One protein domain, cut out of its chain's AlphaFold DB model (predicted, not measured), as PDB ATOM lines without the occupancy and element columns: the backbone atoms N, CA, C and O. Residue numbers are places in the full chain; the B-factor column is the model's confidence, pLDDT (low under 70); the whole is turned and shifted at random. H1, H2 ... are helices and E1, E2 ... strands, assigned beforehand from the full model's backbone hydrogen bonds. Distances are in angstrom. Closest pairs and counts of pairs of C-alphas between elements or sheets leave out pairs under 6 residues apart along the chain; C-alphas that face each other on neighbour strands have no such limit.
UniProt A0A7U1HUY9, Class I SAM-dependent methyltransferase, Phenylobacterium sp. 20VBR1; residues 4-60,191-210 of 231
ATOM      1  N   PRO A   4       5.356  22.743  44.688       95.88
ATOM      2  CA  PRO A   4       5.724  21.822  43.613       95.88
ATOM      3  C   PRO A   4       5.775  22.541  42.262       95.88
ATOM      4  O   PRO A   4       4.888  23.340  41.961       95.88
ATOM      5  N   PHE A   5       6.812  22.268  41.471       93.62
ATOM      6  CA  PHE A   5       7.021  22.891  40.164       93.62
ATOM      7  C   PHE A   5       7.071  21.856  39.039       93.62
ATOM      8  O   PHE A   5       6.324  21.970  38.070       93.62
ATOM      9  N   PHE A   6       7.916  20.834  39.177       92.31
ATOM     10  CA  PHE A   6       8.063  19.772  38.189       92.31
ATOM     11  C   PHE A   6       8.458  18.464  38.877       92.31
ATOM     12  O   PHE A   6       9.403  18.437  39.662       92.31
ATOM     13  N   ASP A   7       7.722  17.396  38.572       93.75
ATOM     14  CA  ASP A   7       8.042  16.025  38.966       93.75
ATOM     15  C   ASP A   7       8.542  15.281  37.722       93.75
ATOM     16  O   ASP A   7       7.776  15.000  36.794       93.75
ATOM     17  N   GLY A   8       9.851  15.031  37.683       92.69
ATOM     18  CA  GLY A   8      10.514  14.299  36.602       92.69
ATOM     19  C   GLY A   8      10.638  12.794  36.860       92.69
ATOM     20  O   GLY A   8      11.278  12.091  36.069       92.69
ATOM     21  N   GLY A   9      10.070  12.294  37.961       95.44
ATOM     22  CA  GLY A   9      10.249  10.929  38.438       95.44
ATOM     23  C   GLY A   9      11.685  10.653  38.888       95.44
ATOM     24  O   GLY A   9      12.335  11.494  39.506       95.44
ATOM     25  N   GLN A  10      12.188   9.456  38.579       95.69
ATOM     26  CA  GLN A  10      13.566   9.063  38.880       95.69
ATOM     27  C   GLN A  10      14.365   8.856  37.594       95.69
ATOM     28  O   GLN A  10      14.010   8.004  36.768       95.69
ATOM     29  N   GLN A  11      15.458   9.602  37.447       93.44
ATOM     30  CA  GLN A  11      16.297   9.609  36.248       93.44
ATOM     31  C   GLN A  11      17.759   9.324  36.604       93.44
ATOM     32  O   GLN A  11      18.195   9.673  37.701       93.44
ATOM     33  N   PRO A  12      18.531   8.689  35.710       92.69
ATOM     34  CA  PRO A  12      19.976   8.623  35.870       92.69
ATOM     35  C   PRO A  12      20.617  10.011  35.730       92.69
ATOM     36  O   PRO A  12      20.001  10.941  35.207       92.69
ATOM     37  N   LEU A  13      21.876  10.121  36.159       90.44
ATOM     38  CA  LEU A  13      22.722  11.285  35.884       90.44
ATOM     39  C   LEU A  13      22.769  11.570  34.372       90.44
ATOM     40  O   LEU A  13      22.882  10.649  33.558       90.44
ATOM     41  N   ALA A  14      22.643  12.843  33.998       87.62
ATOM     42  CA  ALA A  14      22.532  13.274  32.607       87.62
ATOM     43  C   ALA A  14      23.876  13.704  32.005       87.62
ATOM     44  O   ALA A  14      24.157  13.442  30.830       87.62
ATOM     45  N   THR A  15      24.712  14.384  32.786       81.19
ATOM     46  CA  THR A  15      25.954  15.007  32.304       81.19
ATOM     47  C   THR A  15      27.205  14.290  32.788       81.19
ATOM     48  O   THR A  15      28.284  14.531  32.245       81.19
ATOM     49  N   LEU A  16      27.068  13.392  33.766       77.38
ATOM     50  CA  LEU A  16      28.160  12.629  34.365       77.38
ATOM     51  C   LEU A  16      27.875  11.122  34.360       77.38
ATOM     52  O   LEU A  16      26.743  10.683  34.183       77.38
ATOM     53  N   GLY A  17      28.927  10.320  34.555       74.19
ATOM     54  CA  GLY A  17      28.791   8.867  34.712       74.19
ATOM     55  C   GLY A  17      28.339   8.132  33.449       74.19
ATOM     56  O   GLY A  17      27.575   7.176  33.546       74.19
ATOM     57  N   TRP A  18      28.775   8.577  32.264       80.94
ATOM     58  CA  TRP A  18      28.379   7.949  31.001       80.94
ATOM     59  C   TRP A  18      28.844   6.484  30.925       80.94
ATOM     60  O   TRP A  18      30.050   6.229  30.978       80.94
ATOM     61  N   PRO A  19      27.911   5.528  30.778       86.50
ATOM     62  CA  PRO A  19      28.215   4.102  30.794       86.50
ATOM     63  C   PRO A  19      28.961   3.675  29.524       86.50
ATOM     64  O   PRO A  19      28.671   4.155  28.426       86.50
ATOM     65  N   ALA A  20      29.884   2.722  29.651       91.00
ATOM     66  CA  ALA A  20      30.632   2.155  28.527       91.00
ATOM     67  C   ALA A  20      29.880   1.007  27.828       91.00
ATOM     68  O   ALA A  20      30.265   0.574  26.740       91.00
ATOM     69  N   SER A  21      28.803   0.502  28.439       93.50
ATOM     70  CA  SER A  21      28.008  -0.606  27.910       93.50
ATOM     71  C   SER A  21      26.511  -0.449  28.184       93.50
ATOM     72  O   SER A  21      26.088   0.266  29.091       93.50
ATOM     73  N   ALA A  22      25.685  -1.174  27.423       94.19
ATOM     74  CA  ALA A  22      24.241  -1.225  27.660       94.19
ATOM     75  C   ALA A  22      23.898  -1.784  29.054       94.19
ATOM     76  O   ALA A  22      22.964  -1.310  29.693       94.19
ATOM     77  N   SER A  23      24.675  -2.759  29.541       95.56
ATOM     78  CA  SER A  23      24.487  -3.328  30.880       95.56
ATOM     79  C   SER A  23      24.742  -2.292  31.972       95.56
ATOM     80  O   SER A  23      23.968  -2.211  32.921       95.56
ATOM     81  N   GLU A  24      25.801  -1.491  31.835       92.38
ATOM     82  CA  GLU A  24      26.086  -0.392  32.761       92.38
ATOM     83  C   GLU A  24      24.988   0.671  32.708       92.38
ATOM     84  O   GLU A  24      24.506   1.090  33.755       92.38
ATOM     85  N   ALA A  25      24.520   1.037  31.509       90.50
ATOM     86  CA  ALA A  25      23.441   2.007  31.335       90.50
ATOM     87  C   ALA A  25      22.142   1.576  32.032       90.50
ATOM     88  O   ALA A  25      21.472   2.378  32.677       90.50
ATOM     89  N   MET A  26      21.789   0.292  31.929       91.50
ATOM     90  CA  MET A  26      20.603  -0.264  32.585       91.50
ATOM     91  C   MET A  26      20.736  -0.342  34.111       91.50
ATOM     92  O   MET A  26      19.717  -0.348  34.798       91.50
ATOM     93  N   ALA A  27      21.966  -0.409  34.627       93.12
ATOM     94  CA  ALA A  27      22.266  -0.513  36.052       93.12
ATOM     95  C   ALA A  27      22.484   0.847  36.740       93.12
ATOM     96  O   ALA A  27      22.679   0.874  37.955       93.12
ATOM     97  N   MET A  28      22.462   1.958  35.993       91.06
ATOM     98  CA  MET A  28      22.645   3.297  36.557       91.06
ATOM     99  C   MET A  28      21.613   3.582  37.653       91.06
ATOM    100  O   MET A  28      20.414   3.332  37.484       91.06
ATOM    101  N   GLU A  29      22.088   4.147  38.763       92.62
ATOM    102  CA  GLU A  29      21.223   4.645  39.827       92.62
ATOM    103  C   GLU A  29      20.261   5.696  39.266       92.62
ATOM    104  O   GLU A  29      20.640   6.536  38.448       92.62
ATOM    105  N   ARG A  30      19.003   5.634  39.702       94.38
ATOM    106  CA  ARG A  30      17.979   6.608  39.334       94.38
ATOM    107  C   ARG A  30      17.705   7.502  40.528       94.38
ATOM    108  O   ARG A  30      17.364   7.020  41.604       94.38
ATOM    109  N   LEU A  31      17.845   8.799  40.318       95.12
ATOM    110  CA  LEU A  31      17.800   9.822  41.346       95.12
ATOM    111  C   LEU A  31      16.526  10.667  41.194       95.12
ATOM    112  O   LEU A  31      16.055  10.877  40.073       95.12
ATOM    113  N   PRO A  32      15.931  11.134  42.305       95.88
ATOM    114  CA  PRO A  32      14.643  11.819  42.285       95.88
ATOM    115  C   PRO A  32      14.737  13.235  41.703       95.88
ATOM    116  O   PRO A  32      15.604  14.029  42.076       95.88
ATOM    117  N   HIS A  33      13.807  13.565  40.810       95.12
ATOM    118  CA  HIS A  33      13.626  14.887  40.214       95.12
ATOM    119  C   HIS A  33      12.414  15.586  40.843       95.12
ATOM    120  O   HIS A  33      11.360  15.705  40.218       95.12
ATOM    121  N   ASP A  34      12.587  16.076  42.074       94.88
ATOM    122  CA  ASP A  34      11.533  16.729  42.855       94.88
ATOM    123  C   ASP A  34      11.725  18.253  42.839       94.88
ATOM    124  O   ASP A  34      12.168  18.868  43.818       94.88
ATOM    125  N   PHE A  35      11.432  18.898  41.711       95.25
ATOM    126  CA  PHE A  35      11.655  20.334  41.576       95.25
ATOM    127  C   PHE A  35      10.531  21.139  42.224       95.25
ATOM    128  O   PHE A  35       9.338  20.943  41.966       95.25
ATOM    129  N   VAL A  36      10.929  22.101  43.050       96.00
ATOM    130  CA  VAL A  36      10.042  23.052  43.717       96.00
ATOM    131  C   VAL A  36      10.416  24.478  43.346       96.00
ATOM    132  O   VAL A  36      11.544  24.755  42.947       96.00
ATOM    133  N   GLN A  37       9.465  25.393  43.504       96.00
ATOM    134  CA  GLN A  37       9.646  26.809  43.240       96.00
ATOM    135  C   GLN A  37       9.364  27.653  44.484       96.00
ATOM    136  O   GLN A  37       8.439  27.396  45.261       96.00
ATOM    137  N   CYS A  38      10.144  28.716  44.662       95.56
ATOM    138  CA  CYS A  38       9.859  29.752  45.641       95.56
ATOM    139  C   CYS A  38       8.716  30.649  45.128       95.56
ATOM    140  O   CYS A  38       8.889  31.298  44.096       95.56
ATOM    141  N   PRO A  39       7.593  30.790  45.854       95.00
ATOM    142  CA  PRO A  39       6.469  31.620  45.409       95.00
ATOM    143  C   PRO A  39       6.762  33.130  45.450       95.00
ATOM    144  O   PRO A  39       5.960  33.919  44.965       95.00
ATOM    145  N   VAL A  40       7.891  33.546  46.039       94.44
ATOM    146  CA  VAL A  40       8.272  34.960  46.182       94.44
ATOM    147  C   VAL A  40       9.295  35.366  45.125       94.44
ATOM    148  O   VAL A  40       9.049  36.260  44.322       94.44
ATOM    149  N   CYS A  41      10.458  34.711  45.114       94.44
ATOM    150  CA  CYS A  41      11.548  35.081  44.212       94.44
ATOM    151  C   CYS A  41      11.558  34.275  42.908       94.44
ATOM    152  O   CYS A  41      12.349  34.589  42.032       94.44
ATOM    153  N   THR A  42      10.686  33.270  42.771       94.75
ATOM    154  CA  THR A  42      10.555  32.367  41.611       94.75
ATOM    155  C   THR A  42      11.740  31.440  41.334       94.75
ATOM    156  O   THR A  42      11.730  30.749  40.320       94.75
ATOM    157  N   HIS A  43      12.705  31.353  42.253       95.25
ATOM    158  CA  HIS A  43      13.808  30.388  42.195       95.25
ATOM    159  C   HIS A  43      13.290  28.949  42.147       95.25
ATOM    160  O   HIS A  43      12.376  28.627  42.912       95.25
ATOM    161  N   VAL A  44      13.876  28.105  41.298       95.12
ATOM    162  CA  VAL A  44      13.517  26.685  41.165       95.12
ATOM    163  C   VAL A  44      14.703  25.829  41.589       95.12
ATOM    164  O   VAL A  44      15.822  26.110  41.180       95.12
ATOM    165  N   TRP A  45      14.479  24.790  42.389       94.62
ATOM    166  CA  TRP A  45      15.537  23.860  42.792       94.62
ATOM    167  C   TRP A  45      14.999  22.446  43.000       94.62
ATOM    168  O   TRP A  45      13.811  22.264  43.279       94.62
ATOM    169  N   ASN A  46      15.875  21.448  42.900       94.38
ATOM    170  CA  ASN A  46      15.549  20.074  43.273       94.38
ATOM    171  C   ASN A  46      15.666  19.911  44.795       94.38
ATOM    172  O   ASN A  46      16.764  19.951  45.353       94.38
ATOM    173  N   ARG A  47      14.540  19.712  45.492       93.69
ATOM    174  CA  ARG A  47      14.533  19.577  46.964       93.69
ATOM    175  C   ARG A  47      15.156  18.273  47.466       93.69
ATOM    176  O   ARG A  47      15.438  18.172  48.657       93.69
ATOM    177  N   SER A  48      15.295  17.288  46.584       93.44
ATOM    178  CA  SER A  48      15.815  15.951  46.878       93.44
ATOM    179  C   SER A  48      17.263  15.785  46.404       93.44
ATOM    180  O   SER A  48      17.811  14.680  46.437       93.44
ATOM    181  N   PHE A  49      17.897  16.880  45.968       91.44
ATOM    182  CA  PHE A  49      19.300  16.877  45.591       91.44
ATOM    183  C   PHE A  49      20.204  16.550  46.782       91.44
ATOM    184  O   PHE A  49      20.055  17.082  47.885       91.44
ATOM    185  N   ARG A  50      21.189  15.702  46.511       88.31
ATOM    186  CA  ARG A  50      22.230  15.279  47.431       88.31
ATOM    187  C   ARG A  50      23.576  15.386  46.732       88.31
ATOM    188  O   ARG A  50      23.818  14.707  45.740       88.31
ATOM    189  N   TYR A  51      24.459  16.225  47.270       81.81
ATOM    190  CA  TYR A  51      25.774  16.473  46.671       81.81
ATOM    191  C   TYR A  51      26.631  15.201  46.580       81.81
ATOM    192  O   TYR A  51      27.367  15.019  45.618       81.81
ATOM    193  N   ASP A  52      26.506  14.300  47.556       84.50
ATOM    194  CA  ASP A  52      27.224  13.025  47.613       84.50
ATOM    195  C   ASP A  52      26.719  11.976  46.609       84.50
ATOM    196  O   ASP A  52      27.398  10.977  46.393       84.50
ATOM    197  N   ALA A  53      25.563  12.204  45.973       84.25
ATOM    198  CA  ALA A  53      25.031  11.334  44.924       84.25
ATOM    199  C   ALA A  53      25.609  11.643  43.527       84.25
ATOM    200  O   ALA A  53      25.317  10.929  42.570       84.25
ATOM    201  N   VAL A  54      26.433  12.690  43.391       80.69
ATOM    202  CA  VAL A  54      27.075  13.060  42.122       80.69
ATOM    203  C   VAL A  54      28.597  12.895  42.235       80.69
ATOM    204  O   VAL A  54      29.208  13.449  43.154       80.69
ATOM    205  N   PRO A  55      29.261  12.186  41.300       75.94
ATOM    206  CA  PRO A  55      30.697  11.901  41.363       75.94
ATOM    207  C   PRO A  55      31.558  13.093  40.898       75.94
ATOM    208  O   PRO A  55      32.445  12.949  40.058       75.94
ATOM    209  N   TYR A  56      31.328  14.290  41.452       67.62
ATOM    210  CA  TYR A  56      32.035  15.519  41.058       67.62
ATOM    211  C   TYR A  56      33.564  15.427  41.201       67.62
ATOM    212  O   TYR A  56      34.286  16.135  40.504       67.62
ATOM    213  N   ARG A  57      34.067  14.568  42.099       61.19
ATOM    214  CA  ARG A  57      35.509  14.362  42.323       61.19
ATOM    215  C   ARG A  57      36.204  13.623  41.183       61.19
ATOM    216  O   ARG A  57      37.354  13.927  40.890       61.19
ATOM    217  N   ASP A  58      35.508  12.678  40.565       57.19
ATOM    218  CA  ASP A  58      36.104  11.736  39.614       57.19
ATOM    219  C   ASP A  58      35.790  12.113  38.160       57.19
ATOM    220  O   ASP A  58      36.398  11.601  37.221       57.19
ATOM    221  N   SER A  59      34.823  13.007  37.944       57.41
ATOM    222  CA  SER A  59      34.427  13.482  36.620       57.41
ATOM    223  C   SER A  59      33.910  14.918  36.709       57.41
ATOM    224  O   SER A  59      32.736  15.124  37.019       57.41
ATOM    225  N   PRO A  60      34.752  15.934  36.450       56.69
ATOM    226  CA  PRO A  60      34.268  17.303  36.369       56.69
ATOM    227  C   PRO A  60      33.315  17.449  35.175       56.69
ATOM    228  O   PRO A  60      33.514  16.838  34.119       56.69
ATOM    229  N   ASP A 191      14.181  31.731  32.626       91.06
ATOM    230  CA  ASP A 191      13.012  32.491  32.149       91.06
ATOM    231  C   ASP A 191      12.482  31.946  30.809       91.06
ATOM    232  O   ASP A 191      11.273  31.837  30.591       91.06
ATOM    233  N   ARG A 192      13.393  31.523  29.918       85.81
ATOM    234  CA  ARG A 192      13.023  30.921  28.628       85.81
ATOM    235  C   ARG A 192      12.388  29.545  28.775       85.81
ATOM    236  O   ARG A 192      11.597  29.177  27.910       85.81
ATOM    237  N   VAL A 193      12.691  28.799  29.836       87.88
ATOM    238  CA  VAL A 193      12.074  27.491  30.101       87.88
ATOM    239  C   VAL A 193      10.570  27.650  30.307       87.88
ATOM    240  O   VAL A 193       9.807  26.918  29.685       87.88
ATOM    241  N   PHE A 194      10.125  28.665  31.055       83.00
ATOM    242  CA  PHE A 194       8.690  28.940  31.234       83.00
ATOM    243  C   PHE A 194       7.992  29.307  29.920       83.00
ATOM    244  O   PHE A 194       6.842  28.936  29.709       83.00
ATOM    245  N   ALA A 195       8.686  30.008  29.021       84.94
ATOM    246  CA  ALA A 195       8.133  30.402  27.726       84.94
ATOM    247  C   ALA A 195       8.105  29.261  26.692       84.94
ATOM    248  O   ALA A 195       7.311  29.307  25.757       84.94
ATOM    249  N   THR A 196       8.992  28.271  26.819       88.62
ATOM    250  CA  THR A 196       9.220  27.246  25.782       88.62
ATOM    251  C   THR A 196       8.868  25.827  26.216       88.62
ATOM    252  O   THR A 196       8.826  24.937  25.371       88.62
ATOM    253  N   GLY A 197       8.633  25.586  27.508       86.12
ATOM    254  CA  GLY A 197       8.435  24.239  28.042       86.12
ATOM    255  C   GLY A 197       9.690  23.363  27.960       86.12
ATOM    256  O   GLY A 197       9.578  22.141  27.902       86.12
ATOM    257  N   ARG A 198      10.890  23.958  27.919       87.62
ATOM    258  CA  ARG A 198      12.165  23.230  27.805       87.62
ATOM    259  C   ARG A 198      12.523  22.509  29.112       87.62
ATOM    260  O   ARG A 198      13.383  22.943  29.866       87.62
ATOM    261  N   LEU A 199      11.869  21.379  29.373       86.81
ATOM    262  CA  LEU A 199      12.067  20.596  30.601       86.81
ATOM    263  C   LEU A 199      13.416  19.861  30.665       86.81
ATOM    264  O   LEU A 199      13.834  19.449  31.739       86.81
ATOM    265  N   ALA A 200      14.118  19.726  29.535       86.25
ATOM    266  CA  ALA A 200      15.427  19.070  29.463       86.25
ATOM    267  C   ALA A 200      16.524  19.773  30.289       86.25
ATOM    268  O   ALA A 200      17.571  19.181  30.528       86.25
ATOM    269  N   ASP A 201      16.293  21.014  30.728       86.00
ATOM    270  CA  ASP A 201      17.233  21.751  31.578       86.00
ATOM    271  C   ASP A 201      17.159  21.323  33.062       86.00
ATOM    272  O   ASP A 201      18.026  21.716  33.842       86.00
ATOM    273  N   PHE A 202      16.166  20.502  33.441       90.31
ATOM    274  CA  PHE A 202      15.978  19.957  34.790       90.31
ATOM    275  C   PHE A 202      16.533  18.531  34.892       90.31
ATOM    276  O   PHE A 202      15.826  17.542  34.667       90.31
ATOM    277  N   PHE A 203      17.806  18.431  35.255       90.56
ATOM    278  CA  PHE A 203      18.498  17.172  35.523       90.56
ATOM    279  C   PHE A 203      19.176  17.209  36.892       90.56
ATOM    280  O   PHE A 203      19.430  18.285  37.427       90.56
ATOM    281  N   TYR A 204      19.430  16.039  37.479       90.00
ATOM    282  CA  TYR A 204      19.811  15.919  38.885       90.00
ATOM    283  C   TYR A 204      21.050  16.745  39.268       90.00
ATOM    284  O   TYR A 204      21.073  17.355  40.334       90.00
ATOM    285  N   GLU A 205      22.056  16.811  38.393       86.75
ATOM    286  CA  GLU A 205      23.311  17.537  38.626       86.75
ATOM    287  C   GLU A 205      23.173  19.067  38.579       86.75
ATOM    288  O   GLU A 205      24.078  19.775  39.033       86.75
ATOM    289  N   HIS A 206      22.070  19.584  38.031       84.75
ATOM    290  CA  HIS A 206      21.776  21.012  37.955       84.75
ATOM    291  C   HIS A 206      20.657  21.339  38.937       84.75
ATOM    292  O   HIS A 206      19.472  21.163  38.684       84.75
ATOM    293  N   THR A 207      21.072  21.746  40.126       84.38
ATOM    294  CA  THR A 207      20.242  21.639  41.330       84.38
ATOM    295  C   THR A 207      19.438  22.895  41.602       84.38
ATOM    296  O   THR A 207      18.409  22.830  42.270       84.38
ATOM    297  N   SER A 208      19.918  24.026  41.092       90.75
ATOM    298  CA  SER A 208      19.497  25.377  41.423       90.75
ATOM    299  C   SER A 208      19.353  26.162  40.127       90.75
ATOM    300  O   SER A 208      20.280  26.243  39.328       90.75
ATOM    301  N   HIS A 209      18.179  26.740  39.903       93.44
ATOM    302  CA  HIS A 209      17.838  27.400  38.653       93.44
ATOM    303  C   HIS A 209      17.336  28.815  38.910       93.44
ATOM    304  O   HIS A 209      16.311  29.051  39.567       93.44
ATOM    305  N   PHE A 210      18.060  29.780  38.355       94.44
ATOM    306  CA  PHE A 210      17.749  31.185  38.523       94.44
ATOM    307  C   PHE A 210      16.817  31.689  37.424       94.44
ATOM    308  O   PHE A 210      17.080  31.600  36.229       94.44
TER     309      PHE A 210
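What this domain is: This is residues 4 to 60 and 191 to 210 of the 231 residues of the protein "Class I SAM-dependent methyltransferase" of Phenylobacterium sp. 20VBR1 (UniProt A0A7U1HUY9). This domain has little regular structure: a small antiparallel sheet forms a wall, with the unnamed stretch 197 to 210 running over one face and residues 208 to 209 pairing with E3. H1 lies towards one end of the long axis, and the turn between E2 and E3 lies at the other. The printed part has 77 residues, 30 in named elements, ordered E1, H1, E2, E3, H2: a mixed class, sheet order E1, E2, E3. It is only just compact, close to loose, with a radius of gyration of the C-alphas of 13.7 A, and elongated, spanning 43 by 24 by 20 A.

Where its parts are: E1, residues 4 to 11, begins at C-alpha (5.724, 21.822, 43.613) and spans 17.8 A. H1 is residues 22 to 27, E2 31 to 37, 18.9 A, and E3 44 to 46. H2, residues 191 to 196, ends at C-alpha (9.220, 27.246, 25.782).

How they stand to each other: E1 and E2 are antiparallel at 169 degrees, with N 8 and O 33 at 3.0 A. E2 and E3 form a hairpin, with N 36 and O 45 at 2.9 A. Neither helix is on the sheet. In H1 every O i to N i+4 pair is within hydrogen-bond range; in H2, 1 of 2.

The domain as a whole: Residues 61 to 190 are not printed; C-alphas 60 and 191 are 26.5 A apart. Residues 56 to 60 have pLDDT under 70.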